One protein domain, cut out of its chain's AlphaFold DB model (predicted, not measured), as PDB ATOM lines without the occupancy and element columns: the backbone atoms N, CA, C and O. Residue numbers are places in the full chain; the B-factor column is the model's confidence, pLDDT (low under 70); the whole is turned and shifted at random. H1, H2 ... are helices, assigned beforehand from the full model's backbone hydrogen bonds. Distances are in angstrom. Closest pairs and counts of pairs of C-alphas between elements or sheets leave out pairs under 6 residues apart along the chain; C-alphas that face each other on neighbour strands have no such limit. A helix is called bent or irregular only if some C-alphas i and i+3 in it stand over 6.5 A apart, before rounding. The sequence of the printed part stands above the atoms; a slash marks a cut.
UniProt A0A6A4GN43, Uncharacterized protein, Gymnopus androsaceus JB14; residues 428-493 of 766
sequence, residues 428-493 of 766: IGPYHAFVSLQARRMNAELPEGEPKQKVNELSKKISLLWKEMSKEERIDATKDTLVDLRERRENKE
ATOM      1  N   ILE A 428     236.365 206.267 253.576       89.69
ATOM      2  CA  ILE A 428     236.026 205.065 252.827       89.69
ATOM      3  C   ILE A 428     236.720 205.160 251.475       89.69
ATOM      4  O   ILE A 428     236.405 206.020 250.662       89.69
ATOM      5  N   GLY A 429     237.671 204.259 251.224       94.81
ATOM      6  CA  GLY A 429     238.353 204.218 249.937       94.81
ATOM      7  C   GLY A 429     237.363 203.961 248.783       94.81
ATOM      8  O   GLY A 429     236.491 203.099 248.937       94.81
ATOM      9  N   PRO A 430     237.532 204.600 247.607       96.56
ATOM     10  CA  PRO A 430     236.649 204.425 246.445       96.56
ATOM     11  C   PRO A 430     236.428 202.958 246.055       96.56
ATOM     12  O   PRO A 430     235.315 202.533 245.765       96.56
ATOM     13  N   TYR A 431     237.471 202.129 246.160       96.69
ATOM     14  CA  TYR A 431     237.369 200.695 245.889       96.69
ATOM     15  C   TYR A 431     236.366 199.973 246.807       96.69
ATOM     16  O   TYR A 431     235.639 199.094 246.354       96.69
ATOM     17  N   HIS A 432     236.281 200.333 248.093       95.50
ATOM     18  CA  HIS A 432     235.318 199.715 249.010       95.50
ATOM     19  C   HIS A 432     233.877 200.120 248.689       95.50
ATOM     20  O   HIS A 432     232.980 199.277 248.776       95.50
ATOM     21  N   ALA A 433     233.668 201.376 248.281       96.56
ATOM     22  CA  ALA A 433     232.378 201.838 247.783       96.56
ATOM     23  C   ALA A 433     231.964 201.047 246.534       96.56
ATOM     24  O   ALA A 433     230.873 200.476 246.499       96.56
ATOM     25  N   PHE A 434     232.883 200.881 245.582       97.56
ATOM     26  CA  PHE A 434     232.647 200.088 244.378       97.56
ATOM     27  C   PHE A 434     232.338 198.615 244.673       97.56
ATOM     28  O   PHE A 434     231.406 198.052 244.101       97.56
ATOM     29  N   VAL A 435     233.064 197.987 245.606       97.25
ATOM     30  CA  VAL A 435     232.795 196.601 246.025       97.25
ATOM     31  C   VAL A 435     231.400 196.456 246.625       97.25
ATOM     32  O   VAL A 435     230.709 195.490 246.308       97.25
ATOM     33  N   SER A 436     230.964 197.408 247.450       95.19
ATOM     34  CA  SER A 436     229.609 197.422 248.015       95.19
ATOM     35  C   SER A 436     228.537 197.558 246.928       95.19
ATOM     36  O   SER A 436     227.553 196.811 246.939       95.19
ATOM     37  N   LEU A 437     228.747 198.465 245.968       96.69
ATOM     38  CA  LEU A 437     227.832 198.706 244.852       96.69
ATOM     39  C   LEU A 437     227.704 197.471 243.949       96.69
ATOM     40  O   LEU A 437     226.599 196.981 243.718       96.69
ATOM     41  N   GLN A 438     228.831 196.919 243.496       97.62
ATOM     42  CA  GLN A 438     228.849 195.768 242.591       97.62
ATOM     43  C   GLN A 438     228.377 194.484 243.267       97.62
ATOM     44  O   GLN A 438     227.636 193.713 242.665       97.62
ATOM     45  N   ALA A 439     228.717 194.267 244.542       97.31
ATOM     46  CA  ALA A 439     228.182 193.127 245.280       97.31
ATOM     47  C   ALA A 439     226.659 193.214 245.449       97.31
ATOM     48  O   ALA A 439     225.998 192.180 245.515       97.31
ATOM     49  N   ARG A 440     226.089 194.425 245.519       95.88
ATOM     50  CA  ARG A 440     224.635 194.619 245.544       95.88
ATOM     51  C   ARG A 440     224.014 194.330 244.177       95.88
ATOM     52  O   ARG A 440     223.029 193.604 244.148       95.88
ATOM     53  N   ARG A 441     224.611 194.827 243.085       97.19
ATOM     54  CA  ARG A 441     224.162 194.569 241.701       97.19
ATOM     55  C   ARG A 441     224.188 193.075 241.361       97.19
ATOM     56  O   ARG A 441     223.142 192.502 241.091       97.19
ATOM     57  N   MET A 442     225.332 192.412 241.547       97.44
ATOM     58  CA  MET A 442     225.482 190.975 241.269       97.44
ATOM     59  C   MET A 442     224.556 190.093 242.123       97.44
ATOM     60  O   MET A 442     224.153 189.026 241.682       97.44
ATOM     61  N   ASN A 443     224.211 190.512 243.348       97.31
ATOM     62  CA  ASN A 443     223.251 189.780 244.182       97.31
ATOM     63  C   ASN A 443     221.782 190.089 243.857       97.31
ATOM     64  O   ASN A 443     220.919 189.352 244.319       97.31
ATOM     65  N   ALA A 444     221.494 191.183 243.150       96.56
ATOM     66  CA  ALA A 444     220.150 191.513 242.676       96.56
ATOM     67  C   ALA A 444     219.823 190.806 241.352       96.56
ATOM     68  O   ALA A 444     218.662 190.538 241.081       96.56
ATOM     69  N   GLU A 445     220.847 190.475 240.561       97.06
ATOM     70  CA  GLU A 445     220.733 189.676 239.333       97.06
ATOM     71  C   GLU A 445     220.553 188.171 239.602       97.06
ATOM     72  O   GLU A 445     220.196 187.422 238.695       97.06
ATOM     73  N   LEU A 446     220.803 187.711 240.835       96.94
ATOM     74  CA  LEU A 446     220.528 186.326 241.219       96.94
ATOM     75  C   LEU A 446     219.010 186.091 241.260       96.94
ATOM     76  O   LEU A 446     218.294 186.915 241.837       96.94
ATOM     77  N   PRO A 447     218.515 184.974 240.695       95.75
ATOM     78  CA  PRO A 447     217.092 184.669 240.690       95.75
ATOM     79  C   PRO A 447     216.548 184.561 242.117       95.75
ATOM     80  O   PRO A 447     217.233 184.123 243.049       95.75
ATOM     81  N   GLU A 448     215.293 184.975 242.287       92.56
ATOM     82  CA  GLU A 448     214.620 184.987 243.581       92.56
ATOM     83  C   GLU A 448     214.555 183.561 244.154       92.56
ATOM     84  O   GLU A 448     213.897 182.680 243.608       92.56
ATOM     85  N   GLY A 449     215.302 183.319 245.238       91.88
ATOM     86  CA  GLY A 449     215.415 182.010 245.892       91.88
ATOM     87  C   GLY A 449     216.844 181.475 245.992       91.88
ATOM     88  O   GLY A 449     217.123 180.662 246.877       91.88
ATOM     89  N   GLU A 450     217.779 181.963 245.175       95.00
ATOM     90  CA  GLU A 450     219.181 181.564 245.313       95.00
ATOM     91  C   GLU A 450     219.876 182.280 246.487       95.00
ATOM     92  O   GLU A 450     219.648 183.468 246.753       95.00
ATOM     93  N   PRO A 451     220.749 181.578 247.234       93.75
ATOM     94  CA  PRO A 451     221.482 182.188 248.329       93.75
ATOM     95  C   PRO A 451     222.443 183.258 247.797       93.75
ATOM     96  O   PRO A 451     223.243 183.013 246.896       93.75
ATOM     97  N   LYS A 452     222.414 184.445 248.416       97.00
ATOM     98  CA  LYS A 452     223.306 185.561 248.064       97.00
ATOM     99  C   LYS A 452     224.773 185.131 248.092       97.00
ATOM    100  O   LYS A 452     225.245 184.564 249.085       97.00
ATOM    101  N   GLN A 453     225.507 185.478 247.040       96.94
ATOM    102  CA  GLN A 453     226.934 185.194 246.935       96.94
ATOM    103  C   GLN A 453     227.719 186.006 247.967       96.94
ATOM    104  O   GLN A 453     227.470 187.195 248.215       96.94
ATOM    105  N   LYS A 454     228.698 185.353 248.597       95.56
ATOM    106  CA  LYS A 454     229.532 185.992 249.620       95.56
ATOM    107  C   LYS A 454     230.492 186.979 248.962       95.56
ATOM    108  O   LYS A 454     231.085 186.694 247.925       95.56
ATOM    109  N   VAL A 455     230.753 188.102 249.635       94.06
ATOM    110  CA  VAL A 455     231.690 189.138 249.156       94.06
ATOM    111  C   VAL A 455     233.069 188.555 248.825       94.06
ATOM    112  O   VAL A 455     233.689 188.982 247.859       94.06
ATOM    113  N   ASN A 456     233.535 187.531 249.549       93.56
ATOM    114  CA  ASN A 456     234.817 186.878 249.261       93.56
ATOM    115  C   ASN A 456     234.863 186.217 247.871       93.56
ATOM    116  O   ASN A 456     235.911 186.241 247.228       93.56
ATOM    117  N   GLU A 457     233.748 185.668 247.389       94.62
ATOM    118  CA  GLU A 457     233.645 185.040 246.065       94.62
ATOM    119  C   GLU A 457     233.550 186.103 244.966       94.62
ATOM    120  O   GLU A 457     234.272 186.035 243.968       94.62
ATOM    121  N   LEU A 458     232.752 187.147 245.209       96.94
ATOM    122  CA  LEU A 458     232.586 188.282 244.299       96.94
ATOM    123  C   LEU A 458     233.844 189.155 244.198       96.94
ATOM    124  O   LEU A 458     234.121 189.722 243.144       96.94
ATOM    125  N   SER A 459     234.650 189.224 245.262       94.88
ATOM    126  CA  SER A 459     235.797 190.140 245.368       94.88
ATOM    127  C   SER A 459     236.808 189.985 244.232       94.88
ATOM    128  O   SER A 459     237.365 190.977 243.769       94.88
ATOM    129  N   LYS A 460     237.017 188.758 243.739       96.12
ATOM    130  CA  LYS A 460     237.932 188.493 242.623       96.12
ATOM    131  C   LYS A 460     237.399 189.067 241.314       96.12
ATOM    132  O   LYS A 460     238.161 189.696 240.590       96.12
ATOM    133  N   LYS A 461     236.102 188.881 241.039       97.38
ATOM    134  CA  LYS A 461     235.439 189.406 239.836       97.38
ATOM    135  C   LYS A 461     235.390 190.932 239.871       97.38
ATOM    136  O   LYS A 461     235.819 191.584 238.929       97.38
ATOM    137  N   ILE A 462     234.974 191.496 241.003       98.00
ATOM    138  CA  ILE A 462     234.892 192.947 241.193       98.00
ATOM    139  C   ILE A 462     236.280 193.598 241.096       98.00
ATOM    140  O   ILE A 462     236.413 194.677 240.528       98.00
ATOM    141  N   SER A 463     237.332 192.946 241.604       97.81
ATOM    142  CA  SER A 463     238.699 193.463 241.482       97.81
ATOM    143  C   SER A 463     239.185 193.527 240.033       97.81
ATOM    144  O   SER A 463     239.971 194.419 239.720       97.81
ATOM    145  N   LEU A 464     238.750 192.606 239.165       97.62
ATOM    146  CA  LEU A 464     239.066 192.649 237.734       97.62
ATOM    147  C   LEU A 464     238.325 193.801 237.053       97.62
ATOM    148  O   LEU A 464     238.988 194.646 236.460       97.62
ATOM    149  N   LEU A 465     237.010 193.920 237.279       97.75
ATOM    150  CA  LEU A 465     236.203 195.041 236.775       97.75
ATOM    151  C   LEU A 465     236.792 196.396 237.187       97.75
ATOM    152  O   LEU A 465     236.961 197.294 236.371       97.75
ATOM    153  N   TRP A 466     237.192 196.527 238.454       97.88
ATOM    154  CA  TRP A 466     237.820 197.752 238.943       97.88
ATOM    155  C   TRP A 466     239.140 198.061 238.234       97.88
ATOM    156  O   TRP A 466     239.451 199.227 238.029       97.88
ATOM    157  N   LYS A 467     239.942 197.047 237.881       98.00
ATOM    158  CA  LYS A 467     241.219 197.246 237.177       98.00
ATOM    159  C   LYS A 467     241.025 197.669 235.725       98.00
ATOM    160  O   LYS A 467     241.848 198.444 235.248       98.00
ATOM    161  N   GLU A 468     239.982 197.164 235.076       98.12
ATOM    162  CA  GLU A 468     239.630 197.486 233.689       98.12
ATOM    163  C   GLU A 468     239.097 198.916 233.550       98.12
ATOM    164  O   GLU A 468     239.432 199.588 232.582       98.12
ATOM    165  N   MET A 469     238.360 199.414 234.549       97.69
ATOM    166  CA  MET A 469     237.844 200.785 234.539       97.69
ATOM    167  C   MET A 469     238.951 201.841 234.557       97.69
ATOM    168  O   MET A 469     239.943 201.719 235.300       97.69
ATOM    169  N   SER A 470     238.723 202.928 233.823       98.12
ATOM    170  CA  SER A 470     239.570 204.121 233.839       98.12
ATOM    171  C   SER A 470     239.485 204.853 235.189       98.12
ATOM    172  O   SER A 470     238.634 204.572 236.035       98.12
ATOM    173  N   LYS A 471     240.397 205.795 235.454       97.62
ATOM    174  CA  LYS A 471     240.371 206.551 236.722       97.62
ATOM    175  C   LYS A 471     239.129 207.440 236.842       97.62
ATOM    176  O   LYS A 471     238.608 207.568 237.945       97.62
ATOM    177  N   GLU A 472     238.669 208.012 235.735       97.38
ATOM    178  CA  GLU A 472     237.490 208.885 235.676       97.38
ATOM    179  C   GLU A 472     236.211 208.081 235.929       97.38
ATOM    180  O   GLU A 472     235.438 208.423 236.821       97.38
ATOM    181  N   GLU A 473     236.075 206.924 235.275       97.31
ATOM    182  CA  GLU A 473     234.961 205.992 235.496       97.31
ATOM    183  C   GLU A 473     234.903 205.492 236.943       97.31
ATOM    184  O   GLU A 473     233.826 205.304 237.504       97.31
ATOM    185  N   ARG A 474     236.061 205.272 237.583       98.00
ATOM    186  CA  ARG A 474     236.115 204.867 238.999       98.00
ATOM    187  C   ARG A 474     235.578 205.947 239.927       98.00
ATOM    188  O   ARG A 474     234.944 205.600 240.922       98.00
ATOM    189  N   ILE A 475     235.862 207.217 239.648       96.88
ATOM    190  CA  ILE A 475     235.374 208.338 240.460       96.88
ATOM    191  C   ILE A 475     233.862 208.467 240.274       96.88
ATOM    192  O   ILE A 475     233.135 208.463 241.266       96.88
ATOM    193  N   ASP A 476     233.397 208.482 239.027       97.31
ATOM    194  CA  ASP A 476     231.980 208.638 238.701       97.31
ATOM    195  C   ASP A 476     231.130 207.487 239.269       97.31
ATOM    196  O   ASP A 476     230.193 207.707 240.034       97.31
ATOM    197  N   ALA A 477     231.562 206.236 239.065       96.81
ATOM    198  CA  ALA A 477     230.860 205.058 239.575       96.81
ATOM    199  C   ALA A 477     230.821 204.955 241.112       96.81
ATOM    200  O   ALA A 477     230.076 204.126 241.645       96.81
ATOM    201  N   THR A 478     231.647 205.715 241.840       97.75
ATOM    202  CA  THR A 478     231.725 205.636 243.310       97.75
ATOM    203  C   THR A 478     231.205 206.867 244.033       97.75
ATOM    204  O   THR A 478     230.953 206.758 245.234       97.75
ATOM    205  N   LYS A 479     230.989 207.988 243.336       96.88
ATOM    206  CA  LYS A 479     230.612 209.278 243.929       96.88
ATOM    207  C   LYS A 479     229.377 209.173 244.828       96.88
ATOM    208  O   LYS A 479     229.478 209.447 246.021       96.88
ATOM    209  N   ASP A 480     228.265 208.670 244.300       95.88
ATOM    210  CA  ASP A 480     227.005 208.581 245.054       95.88
ATOM    211  C   ASP A 480     227.098 207.564 246.198       95.88
ATOM    212  O   ASP A 480     226.667 207.804 247.322       95.88
ATOM    213  N   THR A 481     227.763 206.430 245.952       95.62
ATOM    214  CA  THR A 481     227.919 205.387 246.978       95.62
ATOM    215  C   THR A 481     228.831 205.838 248.125       95.62
ATOM    216  O   THR A 481     228.688 205.353 249.248       95.62
ATOM    217  N   LEU A 482     229.785 206.738 247.871       96.19
ATOM    218  CA  LEU A 482     230.627 207.316 248.917       96.19
ATOM    219  C   LEU A 482     229.824 208.236 249.841       96.19
ATOM    220  O   LEU A 482     230.041 208.165 251.052       96.19
ATOM    221  N   VAL A 483     228.885 209.019 249.299       94.88
ATOM    222  CA  VAL A 483     227.961 209.851 250.091       94.88
ATOM    223  C   VAL A 483     227.084 208.962 250.971       94.88
ATOM    224  O   VAL A 483     227.141 209.085 252.194       94.88
ATOM    225  N   ASP A 484     226.412 207.965 250.386       92.81
ATOM    226  CA  ASP A 484     225.585 206.995 251.122       92.81
ATOM    227  C   ASP A 484     226.348 206.300 252.261       92.81
ATOM    228  O   ASP A 484     225.822 206.029 253.344       92.81
ATOM    229  N   LEU A 485     227.596 205.899 252.001       92.81
ATOM    230  CA  LEU A 485     228.391 205.179 252.989       92.81
ATOM    231  C   LEU A 485     228.936 206.099 254.086       92.81
ATOM    232  O   LEU A 485     229.135 205.614 255.206       92.81
ATOM    233  N   ARG A 486     229.170 207.380 253.782       90.94
ATOM    234  CA  ARG A 486     229.525 208.409 254.764       90.94
ATOM    235  C   ARG A 486     228.329 208.706 255.664       90.94
ATOM    236  O   ARG A 486     228.454 208.532 256.873       90.94
ATOM    237  N   GLU A 487     227.160 208.945 255.079       88.88
ATOM    238  CA  GLU A 487     225.914 209.154 255.819       88.88
ATOM    239  C   GLU A 487     225.590 207.945 256.714       88.88
ATOM    240  O   GLU A 487     225.275 208.084 257.889       88.88
ATOM    241  N   ARG A 488     225.764 206.707 256.227       85.06
ATOM    242  CA  ARG A 488     225.588 205.499 257.061       85.06
ATOM    243  C   ARG A 488     226.600 205.362 258.194       85.06
ATOM    244  O   ARG A 488     226.328 204.609 259.132       85.06
ATOM    245  N   ARG A 489     227.792 205.950 258.080       84.69
ATOM    246  CA  ARG A 489     228.774 205.968 259.172       84.69
ATOM    247  C   ARG A 489     228.404 207.022 260.200       84.69
ATOM    248  O   ARG A 489     228.360 206.675 261.372       84.69
ATOM    249  N   GLU A 490     228.051 208.219 259.753       83.88
ATOM    250  CA  GLU A 490     227.553 209.298 260.612       83.88
ATOM    251  C   GLU A 490     226.282 208.846 261.346       83.88
ATOM    252  O   GLU A 490     226.235 208.858 262.568       83.88
ATOM    253  N   ASN A 491     225.321 208.241 260.643       79.88
ATOM    254  CA  ASN A 491     224.123 207.642 261.242       79.88
ATOM    255  C   ASN A 491     224.419 206.444 262.159       79.88
ATOM    256  O   ASN A 491     223.562 206.060 262.946       79.88
ATOM    257  N   LYS A 492     225.592 205.804 262.070       79.62
ATOM    258  CA  LYS A 492     226.011 204.773 263.040       79.62
ATOM    259  C   LYS A 492     226.675 205.361 264.276       79.62
ATOM    260  O   LYS A 492     226.684 204.682 265.297       79.62
ATOM    261  N   GLU A 493     227.280 206.531 264.143       74.81
ATOM    262  CA  GLU A 493     227.918 207.271 265.228       74.81
ATOM    263  C   GLU A 493     226.876 208.054 266.035       74.81
ATOM    264  O   GLU A 493     226.905 208.025 267.260       74.81
TER     265      GLU A 493
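Overview. This is residues 428 to 493 of the 766 residues of an uncharacterized protein of Gymnopus androsaceus JB14 (UniProt A0A6A4GN43). One long helix, H3, stands across the first half of H1 at about a right angle, and H2 crosses H1 on a slant and leads back to the start of H3. H1 is in the middle, in touch with both of the others; the later turns of H3 run on past it, and residues 445 to 450 of the loop between H1 and H2 stick out at the far end of H1. The printed part has 66 residues with three named helices, in the order H1, H2, H3 along the chain, and no named strand; its class is all helix. It is only just compact, close to loose, with a radius of gyration of the C-alphas of 12.9 A, and its outline is flat, with spans of 32 by 32 by 17 A.

Arrangement. Begin with H3, residues 471 to 493, the longest helix. It is irregular, with C-alphas 477 and 480 7.6 A apart and a kink of 44 degrees near residue 480, and its line is a rough one. Near there look for H1, residues 430 to 444: it touches H3, and their closest C-alphas, those of Phe 434 and Thr 478, are 5.7 A apart. The lines of H1 and H3 are about perpendicular, at 88 degrees. From H1 go to H2, residues 455 to 468, which touches H1; the closest C-alphas are those of Val 435 and Ile 462, 6.4 A apart. H1 and H2 run opposite ways at a steep tilt of 62 degrees. H2 and H3 are close but not clearly touching, with the closest C-alphas, those of Trp 466 and Arg 474, 7.3 A apart. They run opposite ways at 38 degrees, a tilt only just steep. In H1 every O i to N i+4 pair is within hydrogen-bond range; in H2 8 of 10 are, and in H3 17 of 19.

Along the chain. Find C-alpha 471 at (240.371, 206.551, 236.722); from there H3 runs 31.1 A to C-alpha 493 at (227.918, 207.271, 265.228). H1 begins at C-alpha 430, at (236.649, 204.425, 246.445), and reaches C-alpha 444 after 21.3 A. H2 measures 19.3 A from C-alpha 455 to C-alpha 468; it is neither bent nor irregular, but only just: C-alphas 457 and 460 are 6.5 A apart.

Size, cuts and confidence. The two C-alphas farthest apart are those of Gly 449 and Glu 472, at 36.2 A. The link from H1 to H2, 10 residues, is short, and the link from H2 to H3, 2 residues, is tight. The printed part has no cut from residue 428 to residue 493. Its mean pLDDT is 94.7, and no printed residue is under 70.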